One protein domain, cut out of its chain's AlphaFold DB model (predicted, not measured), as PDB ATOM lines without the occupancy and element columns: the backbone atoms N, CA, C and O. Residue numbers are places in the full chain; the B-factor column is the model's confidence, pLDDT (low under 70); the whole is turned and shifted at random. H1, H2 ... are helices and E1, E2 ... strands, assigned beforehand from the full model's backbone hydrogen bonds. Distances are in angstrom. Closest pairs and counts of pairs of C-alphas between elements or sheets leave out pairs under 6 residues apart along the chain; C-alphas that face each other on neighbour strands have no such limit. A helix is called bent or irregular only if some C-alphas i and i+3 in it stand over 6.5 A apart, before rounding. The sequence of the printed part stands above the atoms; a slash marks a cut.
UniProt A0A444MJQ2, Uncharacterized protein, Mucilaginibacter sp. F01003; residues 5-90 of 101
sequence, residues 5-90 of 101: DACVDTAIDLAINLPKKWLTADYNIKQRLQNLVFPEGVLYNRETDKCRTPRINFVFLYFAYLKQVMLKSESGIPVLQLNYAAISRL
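This is residues 5 to 90 of the 101 residues of an uncharacterized protein of Mucilaginibacter sp. F01003 (UniProt A0A444MJQ2). Four helices make an open frame with few contacts, and a narrow two-strand hairpin, E1 and E2, sticks out from it with residues 45 to 50. The kinked H1 meets H2 at a corner, H3 begins near both of them, and the short H4 is near H3 after a long link. The printed part has 86 residues, in the order H1, H2, E1, E2, H3, H4, and is mostly helix, with one antiparallel sheet, E1 - E2. It is only just loose, close to compact, with a radius of gyration of the C-alphas of 14.5 A and spans of 38 by 31 by 27 A.

E1, residues 43 to 45, and E2, residues 50 to 52, form an antiparallel hairpin at 150 degrees; N 43 and O 52 are 2.8 A apart, N 52 and O 43 2.7 A. H3, residues 58 to 71, is apart from E1. H1, residues 5 to 24, only just touches H3, with 3 pairs of C-alphas within 8 A, about perpendicular at 73 degrees; H1 touches H3 with residues 11 to 15 alone, and H3 touches H1 with residues 59 to 63 alone, the closest C-alphas, those of Ala 15 and Phe 60, being 6.4 A apart. H2, residues 27 to 37, is close to H3 but not clearly touching; their closest C-alphas, Val 37 and Phe 60, are 6.6 A apart. H2 is likewise close to H1 but not clearly touching, with the closest C-alphas, Trp 22 and Lys 30, 6.4 A apart. H4, residues 84 to 90, is close to H3 but not clearly touching; the closest C-alphas, Tyr 62 and Tyr 84, are 7.7 A apart. Each O i to N i+4 pair is within hydrogen-bond range in H2 and H3, 14 of 16 in H1, and 1 of 3 in H4, beside 2 of 4 O i to N i+3 pairs.

H1 begins at C-alpha 5 (96.733, 94.701, 109.572) and is 27.0 A long; it is irregular, C-alphas 16 and 19 being 7.7 A apart, with a kink of 64 degrees near residue 18. H2 is 15.2 A long and H3 19.7 A. E1 and E2 are 6.4 A each. H4, 10.2 A, ends at C-alpha 90 (96.546, 79.185, 100.669).

The C-alphas farthest apart, Asp 5 and Glu 47, are 44.9 A apart. The printed part has no cut. The link from H3 to H4 is long, residues 72 to 83; the other links are tight. The mean pLDDT of the printed part is 81.3, and residues 72 to 90 are under 70.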
ATOM      1  N   ASP A   5      97.507  93.690 110.289       84.88
ATOM      2  CA  ASP A   5      96.733  94.701 109.572       84.88
ATOM      3  C   ASP A   5      97.576  95.909 109.150       84.88
ATOM      4  O   ASP A   5      97.603  96.231 107.966       84.88
ATOM      5  N   ALA A   6      98.374  96.520 110.040       88.06
ATOM      6  CA  ALA A   6      99.188  97.658 109.592       88.06
ATOM      7  C   ALA A   6     100.346  97.242 108.681       88.06
ATOM      8  O   ALA A   6     100.777  98.043 107.850       88.06
ATOM      9  N   CYS A   7     100.845  96.006 108.780       84.81
ATOM     10  CA  CYS A   7     101.778  95.479 107.784       84.81
ATOM     11  C   CYS A   7     101.121  95.397 106.398       84.81
ATOM     12  O   CYS A   7     101.736  95.794 105.406       84.81
ATOM     13  N   VAL A   8      99.875  94.921 106.330       84.81
ATOM     14  CA  VAL A   8      99.094  94.855 105.088       84.81
ATOM     15  C   VAL A   8      98.822  96.260 104.546       84.81
ATOM     16  O   VAL A   8      99.115  96.513 103.376       84.81
ATOM     17  N   ASP A   9      98.374  97.193 105.385       88.31
ATOM     18  CA  ASP A   9      98.116  98.584 104.989       88.31
ATOM     19  C   ASP A   9      99.378  99.264 104.453       88.31
ATOM     20  O   ASP A   9      99.352  99.928 103.415       88.31
ATOM     21  N   THR A  10     100.517  99.040 105.112       88.56
ATOM     22  CA  THR A  10     101.810  99.582 104.677       88.56
ATOM     23  C   THR A  10     102.222  99.015 103.319       88.56
ATOM     24  O   THR A  10     102.708  99.751 102.458       88.56
ATOM     25  N   ALA A  11     102.027  97.713 103.097       85.56
ATOM     26  CA  ALA A  11     102.336  97.077 101.821       85.56
ATOM     27  C   ALA A  11     101.435  97.595 100.686       85.56
ATOM     28  O   ALA A  11     101.929  97.836  99.581       85.56
ATOM     29  N   ILE A  12     100.144  97.810 100.963       87.06
ATOM     30  CA  ILE A  12      99.185  98.404 100.021       87.06
ATOM     31  C   ILE A  12      99.600  99.837  99.671       87.06
ATOM     32  O   ILE A  12      99.738 100.153  98.486       87.06
ATOM     33  N   ASP A  13      99.846 100.691 100.671       89.75
ATOM     34  CA  ASP A  13     100.273 102.079 100.452       89.75
ATOM     35  C   ASP A  13     101.543 102.133  99.601       89.75
ATOM     36  O   ASP A  13     101.626 102.877  98.616       89.75
ATOM     37  N   LEU A  14     102.518 101.288  99.938       89.25
ATOM     38  CA  LEU A  14     103.772 101.213  99.215       89.25
ATOM     39  C   LEU A  14     103.562 100.787  97.764       89.25
ATOM     40  O   LEU A  14     104.145 101.412  96.883       89.25
ATOM     41  N   ALA A  15     102.742  99.768  97.498       86.88
ATOM     42  CA  ALA A  15     102.477  99.284  96.145       86.88
ATOM     43  C   ALA A  15     101.734 100.322  95.285       86.88
ATOM     44  O   ALA A  15     102.086 100.522  94.121       86.88
ATOM     45  N   ILE A  16     100.749 101.027  95.854       85.88
ATOM     46  CA  ILE A  16      99.980 102.073  95.161       85.88
ATOM     47  C   ILE A  16     100.866 103.281  94.846       85.88
ATOM     48  O   ILE A  16     100.845 103.802  93.725       85.88
ATOM     49  N   ASN A  17     101.662 103.722  95.820       89.50
ATOM     50  CA  ASN A  17     102.509 104.904  95.698       89.50
ATOM     51  C   ASN A  17     103.905 104.600  95.136       89.50
ATOM     52  O   ASN A  17     104.707 105.525  94.989       89.50
ATOM     53  N   LEU A  18     104.192 103.344  94.775       89.44
ATOM     54  CA  LEU A  18     105.496 102.904  94.277       89.44
ATOM     55  C   LEU A  18     106.013 103.760  93.109       89.44
ATOM     56  O   LEU A  18     107.159 104.199  93.196       89.44
ATOM     57  N   PRO A  19     105.223 104.083  92.059       88.06
ATOM     58  CA  PRO A  19     105.728 104.886  90.942       88.06
ATOM     59  C   PRO A  19     106.110 106.306  91.369       88.06
ATOM     60  O   PRO A  19     107.145 106.825  90.961       88.06
ATOM     61  N   LYS A  20     105.304 106.926  92.239       92.12
ATOM     62  CA  LYS A  20     105.576 108.270  92.764       92.12
ATOM     63  C   LYS A  20     106.832 108.268  93.633       92.12
ATOM     64  O   LYS A  20     107.714 109.091  93.420       92.12
ATOM     65  N   LYS A  21     106.932 107.308  94.562       92.00
ATOM     66  CA  LYS A  21     108.104 107.122  95.430       92.00
ATOM     67  C   LYS A  21     109.362 106.840  94.606       92.00
ATOM     68  O   LYS A  21     110.412 107.375  94.920       92.00
ATOM     69  N   TRP A  22     109.266 106.060  93.529       93.56
ATOM     70  CA  TRP A  22     110.388 105.793  92.627       93.56
ATOM     71  C   TRP A  22     110.917 107.063  91.953       93.56
ATOM     72  O   TRP A  22     112.126 107.268  91.896       93.56
ATOM     73  N   LEU A  23     110.026 107.923  91.452       94.75
ATOM     74  CA  LEU A  23     110.414 109.153  90.756       94.75
ATOM     75  C   LEU A  23     111.145 110.136  91.677       94.75
ATOM     76  O   LEU A  23     112.118 110.752  91.247       94.75
ATOM     77  N   THR A  24     110.717 110.249  92.935       95.38
ATOM     78  CA  THR A  24     111.296 111.188  93.910       95.38
ATOM     79  C   THR A  24     112.422 110.596  94.760       95.38
ATOM     80  O   THR A  24     113.108 111.340  95.456       95.38
ATOM     81  N   ALA A  25     112.635 109.280  94.717       94.06
ATOM     82  CA  ALA A  25     113.642 108.598  95.522       94.06
ATOM     83  C   ALA A  25     115.081 108.884  95.067       94.06
ATOM     84  O   ALA A  25     115.402 108.900  93.870       94.06
ATOM     85  N   ASP A  26     115.969 109.001  96.053       96.69
ATOM     86  CA  ASP A  26     117.411 108.945  95.841       96.69
ATOM     87  C   ASP A  26     117.880 107.534  95.432       96.69
ATOM     88  O   ASP A  26     117.114 106.566  95.389       96.69
ATOM     89  N   TYR A  27     119.168 107.419  95.106       93.81
ATOM     90  CA  TYR A  27     119.769 106.165  94.659       93.81
ATOM     91  C   TYR A  27     119.656 105.031  95.691       93.81
ATOM     92  O   TYR A  27     119.334 103.900  95.324       93.81
ATOM     93  N   ASN A  28     119.882 105.314  96.977       95.56
ATOM     94  CA  ASN A  28     119.847 104.291  98.021       95.56
ATOM     95  C   ASN A  28     118.427 103.748  98.197       95.56
ATOM     96  O   ASN A  28     118.216 102.534  98.252       95.56
ATOM     97  N   ILE A  29     117.438 104.641  98.212       94.19
ATOM     98  CA  ILE A  29     116.029 104.267  98.291       94.19
ATOM     99  C   ILE A  29     115.605 103.490  97.043       94.19
ATOM    100  O   ILE A  29     114.926 102.472  97.170       94.19
ATOM    101  N   LYS A  30     116.058 103.883  95.847       93.44
ATOM    102  CA  LYS A  30     115.809 103.125  94.610       93.44
ATOM    103  C   LYS A  30     116.376 101.711  94.674       93.44
ATOM    104  O   LYS A  30     115.665 100.777  94.314       93.44
ATOM    105  N   GLN A  31     117.592 101.520  95.185       92.94
ATOM    106  CA  GLN A  31     118.143 100.174  95.375       92.94
ATOM    107  C   GLN A  31     117.312  99.341  96.356       92.94
ATOM    108  O   GLN A  31     117.029  98.175  96.090       92.94
ATOM    109  N   ARG A  32     116.857  99.934  97.466       93.44
ATOM    110  CA  ARG A  32     115.980  99.238  98.422       93.44
ATOM    111  C   ARG A  32     114.649  98.843  97.787       93.44
ATOM    112  O   ARG A  32     114.207  97.715  97.973       93.44
ATOM    113  N   LEU A  33     114.036  99.741  97.013       92.88
ATOM    114  CA  LEU A  33     112.808  99.452  96.271       92.88
ATOM    115  C   LEU A  33     113.029  98.350  95.228       92.88
ATOM    116  O   LEU A  33     112.201  97.451  95.123       92.88
ATOM    117  N   GLN A  34     114.151  98.367  94.502       91.31
ATOM    118  CA  GLN A  34     114.504  97.297  93.566       91.31
ATOM    119  C   GLN A  34     114.636  95.951  94.269       91.31
ATOM    120  O   GLN A  34     114.019  94.996  93.819       91.31
ATOM    121  N   ASN A  35     115.359  95.878  95.387       92.06
ATOM    122  CA  ASN A  35     115.527  94.631  96.138       92.06
ATOM    123  C   ASN A  35     114.207  94.141  96.748       92.06
ATOM    124  O   ASN A  35     113.979  92.940  96.874       92.06
ATOM    125  N   LEU A  36     113.319  95.065  97.117       91.62
ATOM    126  CA  LEU A  36     112.005  94.727  97.648       91.62
ATOM    127  C   LEU A  36     111.087  94.122  96.575       91.62
ATOM    128  O   LEU A  36     110.386  93.143  96.845       91.62
ATOM    129  N   VAL A  37     111.081  94.705  95.373       91.06
ATOM    130  CA  VAL A  37     110.253  94.256  94.241       91.06
ATOM    131  C   VAL A  37     110.867  93.033  93.554       91.06
ATOM    132  O   VAL A  37     110.137  92.122  93.164       91.06
ATOM    133  N   PHE A  38     112.192  92.977  93.446       91.44
ATOM    134  CA  PHE A  38     112.971  91.930  92.789       91.44
ATOM    135  C   PHE A  38     113.988  91.353  93.782       91.44
ATOM    136  O   PHE A  38     115.146  91.773  93.804       91.44
ATOM    137  N   PRO A  39     113.583  90.385  94.622       90.75
ATOM    138  CA  PRO A  39     114.442  89.858  95.685       90.75
ATOM    139  C   PRO A  39     115.690  89.129  95.167       90.75
ATOM    140  O   PRO A  39     116.674  89.016  95.887       90.75
ATOM    141  N   GLU A  40     115.666  88.659  93.920       89.56
ATOM    142  CA  GLU A  40     116.823  88.056  93.239       89.56
ATOM    143  C   GLU A  40     117.596  89.071  92.374       89.56
ATOM    144  O   GLU A  40     118.497  88.710  91.619       89.56
ATOM    145  N   GLY A  41     117.247  90.354  92.486       87.44
ATOM    146  CA  GLY A  41     117.859  91.448  91.748       87.44
ATOM    147  C   GLY A  41     117.420  91.544  90.286       87.44
ATOM    148  O   GLY A  41     116.481  90.892  89.821       87.44
ATOM    149  N   VAL A  42     118.120  92.417  89.560       86.31
ATOM    150  CA  VAL A  42     117.948  92.638  88.122       86.31
ATOM    151  C   VAL A  42     119.215  92.163  87.422       86.31
ATOM    152  O   VAL A  42     120.300  92.693  87.650       86.31
ATOM    153  N   LEU A  43     119.079  91.161  86.561       85.00
ATOM    154  CA  LEU A  43     120.165  90.617  85.760       85.00
ATOM    155  C   LEU A  43     120.156  91.279  84.388       85.00
ATOM    156  O   LEU A  43     119.134  91.285  83.707       85.00
ATOM    157  N   TYR A  44     121.293  91.805  83.952       84.94
ATOM    158  CA  TYR A  44     121.435  92.348  82.606       84.94
ATOM    159  C   TYR A  44     122.174  91.349  81.720       84.94
ATOM    160  O   TYR A  44     123.324  90.993  81.985       84.94
ATOM    161  N   ASN A  45     121.504  90.880  80.672       84.06
ATOM    162  CA  ASN A  45     122.114  90.038  79.657       84.06
ATOM    163  C   ASN A  45     122.661  90.939  78.538       84.06
ATOM    164  O   ASN A  45     121.888  91.519  77.779       84.06
ATOM    165  N   ARG A  46     123.995  91.025  78.443       86.81
ATOM    166  CA  ARG A  46     124.708  91.861  77.461       86.81
ATOM    167  C   ARG A  46     124.532  91.394  76.017       86.81
ATOM    168  O   ARG A  46     124.514  92.220  75.119       86.81
ATOM    169  N   GLU A  47     124.404  90.089  75.795       88.31
ATOM    170  CA  GLU A  47     124.283  89.501  74.452       88.31
ATOM    171  C   GLU A  47     122.927  89.808  73.811       88.31
ATOM    172  O   GLU A  47     122.821  89.990  72.603       88.31
ATOM    173  N   THR A  48     121.878  89.870  74.631       86.69
ATOM    174  CA  THR A  48     120.498  90.121  74.190       86.69
ATOM    175  C   THR A  48     120.021  91.540  74.481       86.69
ATOM    176  O   THR A  48     118.871  91.842  74.173       86.69
ATOM    177  N   ASP A  49     120.881  92.372  75.082       85.38
ATOM    178  CA  ASP A  49     120.603  93.732  75.559       85.38
ATOM    179  C   ASP A  49     119.303  93.837  76.380       85.38
ATOM    180  O   ASP A  49     118.472  94.727  76.211       85.38
ATOM    181  N   LYS A  50     119.072  92.852  77.258       80.88
ATOM    182  CA  LYS A  50     117.815  92.719  78.007       80.88
ATOM    183  C   LYS A  50     118.052  92.599  79.499       80.88
ATOM    184  O   LYS A  50     118.838  91.772  79.966       80.88
ATOM    185  N   CYS A  51     117.273  93.367  80.253       79.06
ATOM    186  CA  CYS A  51     117.124  93.188  81.689       79.06
ATOM    187  C   CYS A  51     116.150  92.041  81.975       79.06
ATOM    188  O   CYS A  51     115.076  91.947  81.379       79.06
ATOM    189  N   ARG A  52     116.519  91.172  82.910       76.62
ATOM    190  CA  ARG A  52     115.712  90.068  83.417       76.62
ATOM    191  C   ARG A  52     115.572  90.203  84.922       76.62
ATOM    192  O   ARG A  52     116.545  90.426  85.632       76.62
ATOM    193  N   THR A  53     114.357  90.016  85.402       83.81
ATOM    194  CA  THR A  53     114.034  89.957  86.827       83.81
ATOM    195  C   THR A  53     113.559  88.538  87.116       83.81
ATOM    196  O   THR A  53     112.379  88.256  86.899       83.81
ATOM    197  N   PRO A  54     114.461  87.617  87.502       82.44
ATOM    198  CA  PRO A  54     114.149  86.188  87.596       82.44
ATOM    199  C   PRO A  54     113.009  85.903  88.580       82.44
ATOM    200  O   PRO A  54     112.225  84.979  88.366       82.44
ATOM    201  N   ARG A  55     112.849  86.762  89.592       85.31
ATOM    202  CA  ARG A  55     111.751  86.702  90.547       85.31
ATOM    203  C   ARG A  55     111.181  88.081  90.847       85.31
ATOM    204  O   ARG A  55     111.921  89.036  91.075       85.31
ATOM    205  N   ILE A  56     109.854  88.146  90.911       87.56
ATOM    206  CA  ILE A  56     109.090  89.306  91.377       87.56
ATOM    207  C   ILE A  56     108.483  88.953  92.734       87.56
ATOM    208  O   ILE A  56     107.982  87.844  92.933       87.56
ATOM    209  N   ASN A  57     108.532  89.883  93.682       89.50
ATOM    210  CA  ASN A  57     107.868  89.737  94.966       89.50
ATOM    211  C   ASN A  57     106.356  89.550  94.759       89.50
ATOM    212  O   ASN A  57     105.698  90.324  94.061       89.50
ATOM    213  N   PHE A  58     105.817  88.503  95.382       85.69
ATOM    214  CA  PHE A  58     104.455  88.034  95.160       85.69
ATOM    215  C   PHE A  58     103.382  89.099  95.432       85.69
ATOM    216  O   PHE A  58     102.403  89.181  94.693       85.69
ATOM    217  N   VAL A  59     103.592  89.949  96.443       84.62
ATOM    218  CA  VAL A  59     102.662  91.029  96.802       84.62
ATOM    219  C   VAL A  59     102.536  92.028  95.651       84.62
ATOM    220  O   VAL A  59     101.435  92.334  95.199       84.62
ATOM    221  N   PHE A  60     103.666  92.486  95.111       85.75
ATOM    222  CA  PHE A  60     103.684  93.431  93.992       85.75
ATOM    223  C   PHE A  60     103.160  92.805  92.701       85.75
ATOM    224  O   PHE A  60     102.455  93.469  91.942       85.75
ATOM    225  N   LEU A  61     103.451  91.522  92.473       85.06
ATOM    226  CA  LEU A  61     102.900  90.781  91.341       85.06
ATOM    227  C   LEU A  61     101.366  90.700  91.427       85.06
ATOM    228  O   LEU A  61     100.688  90.888  90.418       85.06
ATOM    229  N   TYR A  62     100.815  90.500  92.631       84.31
ATOM    230  CA  TYR A  62      99.368  90.451  92.847       84.31
ATOM    231  C   TYR A  62      98.709  91.796  92.556       84.31
ATOM    232  O   TYR A  62      97.718  91.850  91.832       84.31
ATOM    233  N   PHE A  63      99.294  92.899  93.029       82.31
ATOM    234  CA  PHE A  63      98.797  94.236  92.695       82.31
ATOM    235  C   PHE A  63      98.889  94.546  91.200       82.31
ATOM    236  O   PHE A  63      97.974  95.160  90.650       82.31
ATOM    237  N   ALA A  64      99.955  94.108  90.522       81.38
ATOM    238  CA  ALA A  64     100.078  94.255  89.074       81.38
ATOM    239  C   ALA A  64      98.970  93.488  88.334       81.38
ATOM    240  O   ALA A  64      98.349  94.038  87.424       81.38
ATOM    241  N   TYR A  65      98.669  92.262  88.765       82.00
ATOM    242  CA  TYR A  65      97.555  91.474  88.242       82.00
ATOM    243  C   TYR A  65      96.200  92.144  88.499       82.00
ATOM    244  O   TYR A  65      95.423  92.321  87.563       82.00
ATOM    245  N   LEU A  66      95.931  92.580  89.734       81.19
ATOM    246  CA  LEU A  66      94.695  93.286  90.070       81.19
ATOM    247  C   LEU A  66      94.523  94.534  89.207       81.19
ATOM    248  O   LEU A  66      93.441  94.758  88.674       81.19
ATOM    249  N   LYS A  67      95.592  95.313  88.994       78.88
ATOM    250  CA  LYS A  67      95.556  96.439  88.058       78.88
ATOM    251  C   LYS A  67      95.171  95.995  86.650       78.88
ATOM    252  O   LYS A  67      94.277  96.609  86.087       78.88
ATOM    253  N   GLN A  68      95.777  94.947  86.094       77.69
ATOM    254  CA  GLN A  68      95.437  94.458  84.747       77.69
ATOM    255  C   GLN A  68      93.971  94.027  84.621       77.69
ATOM    256  O   GLN A  68      93.312  94.382  83.644       77.69
ATOM    257  N   VAL A  69      93.454  93.291  85.611       79.44
ATOM    258  CA  VAL A  69      92.055  92.835  85.638       79.44
ATOM    259  C   VAL A  69      91.095  94.019  85.740       79.44
ATOM    260  O   VAL A  69      90.100  94.068  85.018       79.44
ATOM    261  N   MET A  70      91.402  94.987  86.606       78.06
ATOM    262  CA  MET A  70      90.549  96.154  86.845       78.06
ATOM    263  C   MET A  70      90.585  97.159  85.685       78.06
ATOM    264  O   MET A  70      89.565  97.769  85.383       78.06
ATOM    265  N   LEU A  71      91.733  97.328  85.020       70.81
ATOM    266  CA  LEU A  71      91.926  98.316  83.951       70.81
ATOM    267  C   LEU A  71      91.543  97.826  82.551       70.81
ATOM    268  O   LEU A  71      91.691  98.613  81.628       70.81
ATOM    269  N   LYS A  72      91.071  96.577  82.380       63.03
ATOM    270  CA  LYS A  72      90.659  95.986  81.088       63.03
ATOM    271  C   LYS A  72      91.475  96.530  79.897       63.03
ATOM    272  O   LYS A  72      91.025  97.401  79.163       63.03
ATOM    273  N   SER A  73      92.642  95.930  79.659       60.16
ATOM    274  CA  SER A  73      93.348  95.914  78.359       60.16
ATOM    275  C   SER A  73      94.212  97.100  77.887       60.16
ATOM    276  O   SER A  73      94.706  97.031  76.768       60.16
ATOM    277  N   GLU A  74      94.563  98.087  78.717       51.97
ATOM    278  CA  GLU A  74      95.586  99.091  78.337       51.97
ATOM    279  C   GLU A  74      96.765  99.159  79.317       51.97
ATOM    280  O   GLU A  74      97.090 100.196  79.890       51.97
ATOM    281  N   SER A  75      97.448  98.038  79.534       55.12
ATOM    282  CA  SER A  75      98.777  98.086  80.144       55.12
ATOM    283  C   SER A  75      99.787  97.499  79.179       55.12
ATOM    284  O   SER A  75      99.615  96.364  78.751       55.12
ATOM    285  N   GLY A  76     100.892  98.205  78.916       55.75
ATOM    286  CA  GLY A  76     102.069  97.654  78.222       55.75
ATOM    287  C   GLY A  76     102.760  96.502  78.975       55.75
ATOM    288  O   GLY A  76     103.878  96.123  78.645       55.75
ATOM    289  N   ILE A  77     102.112  95.969  80.014       61.03
ATOM    290  CA  ILE A  77     102.511  94.783  80.753       61.03
ATOM    291  C   ILE A  77     101.804  93.593  80.089       61.03
ATOM    292  O   ILE A  77     100.575  93.617  79.985       61.03
ATOM    293  N   PRO A  78     102.541  92.553  79.659       64.94
ATOM    294  CA  PRO A  78     101.939  91.321  79.168       64.94
ATOM    295  C   PRO A  78     100.934  90.760  80.175       64.94
ATOM    296  O   PRO A  78     101.136  90.881  81.389       64.94
ATOM    297  N   VAL A  79      99.879  90.116  79.665       66.06
ATOM    298  CA  VAL A  79      98.898  89.421  80.504       66.06
ATOM    299  C   VAL A  79      99.640  88.448  81.413       66.06
ATOM    300  O   VAL A  79     100.248  87.481  80.950       66.06
ATOM    301  N   LEU A  80      99.599  88.714  82.717       67.06
ATOM    302  CA  LEU A  80     100.173  87.830  83.721       67.06
ATOM    303  C   LEU A  80      99.237  86.624  83.838       67.06
ATOM    304  O   LEU A  80      98.227  86.691  84.534       67.06
ATOM    305  N   GLN A  81      99.541  85.532  83.128       63.03
ATOM    306  CA  GLN A  81      98.803  84.259  83.184       63.03
ATOM    307  C   GLN A  81      99.009  83.541  84.534       63.03
ATOM    308  O   GLN A  81      99.426  82.386  84.593       63.03
ATOM    309  N   LEU A  82      98.764  84.232  85.647       67.75
ATOM    310  CA  LEU A  82      98.840  83.663  86.984       67.75
ATOM    311  C   LEU A  82      97.477  83.129  87.422       67.75
ATOM    312  O   LEU A  82      96.467  83.828  87.375       67.75
ATOM    313  N   ASN A  83      97.468  81.904  87.949       66.25
ATOM    314  CA  ASN A  83      96.306  81.334  88.626       66.25
ATOM    315  C   ASN A  83      96.226  81.848  90.075       66.25
ATOM    316  O   ASN A  83      96.473  81.115  91.033       66.25
ATOM    317  N   TYR A  84      95.901  83.130  90.246       64.88
ATOM    318  CA  TYR A  84      95.808  83.756  91.569       64.88
ATOM    319  C   TYR A  84      94.695  83.180  92.452       64.88
ATOM    320  O   TYR A  84      94.860  83.147  93.668       64.88
ATOM    321  N   ALA A  85      93.619  82.648  91.861       63.00
ATOM    322  CA  ALA A  85      92.567  81.936  92.592       63.00
ATOM    323  C   ALA A  85      93.091  80.669  93.297       63.00
ATOM    324  O   ALA A  85      92.582  80.269  94.343       63.00
ATOM    325  N   ALA A  86      94.138  80.032  92.766       62.06
ATOM    326  CA  ALA A  86      94.808  78.941  93.464       62.06
ATOM    327  C   ALA A  86      95.619  79.434  94.673       62.06
ATOM    328  O   ALA A  86      95.716  78.708  95.658       62.06
ATOM    329  N   ILE A  87      96.150  80.658  94.618       58.12
ATOM    330  CA  ILE A  87      97.040  81.219  95.640       58.12
ATOM    331  C   ILE A  87      96.254  81.890  96.775       58.12
ATOM    332  O   ILE A  87      96.643  81.779  97.933       58.12
ATOM    333  N   SER A  88      95.098  82.499  96.490       56.19
ATOM    334  CA  SER A  88      94.195  83.048  97.515       56.19
ATOM    335  C   SER A  88      93.584  81.977  98.428       56.19
ATOM    336  O   SER A  88      93.114  82.299  99.513       56.19
ATOM    337  N   ARG A  89      93.600  80.703  98.010       52.97
ATOM    338  CA  ARG A  89      93.160  79.546  98.813       52.97
ATOM    339  C   ARG A  89      94.240  78.996  99.756       52.97
ATOM    340  O   ARG A  89      93.972  78.028 100.453       52.97
ATOM    341  N   LEU A  90      95.445  79.576  99.773       51.16
ATOM    342  CA  LEU A  90      96.546  79.185 100.669       51.16
ATOM    343  C   LEU A  90      96.513  79.903 102.033       51.16
ATOM    344  O   LEU A  90      97.490  79.846 102.777       51.16
TER     345      LEU A  90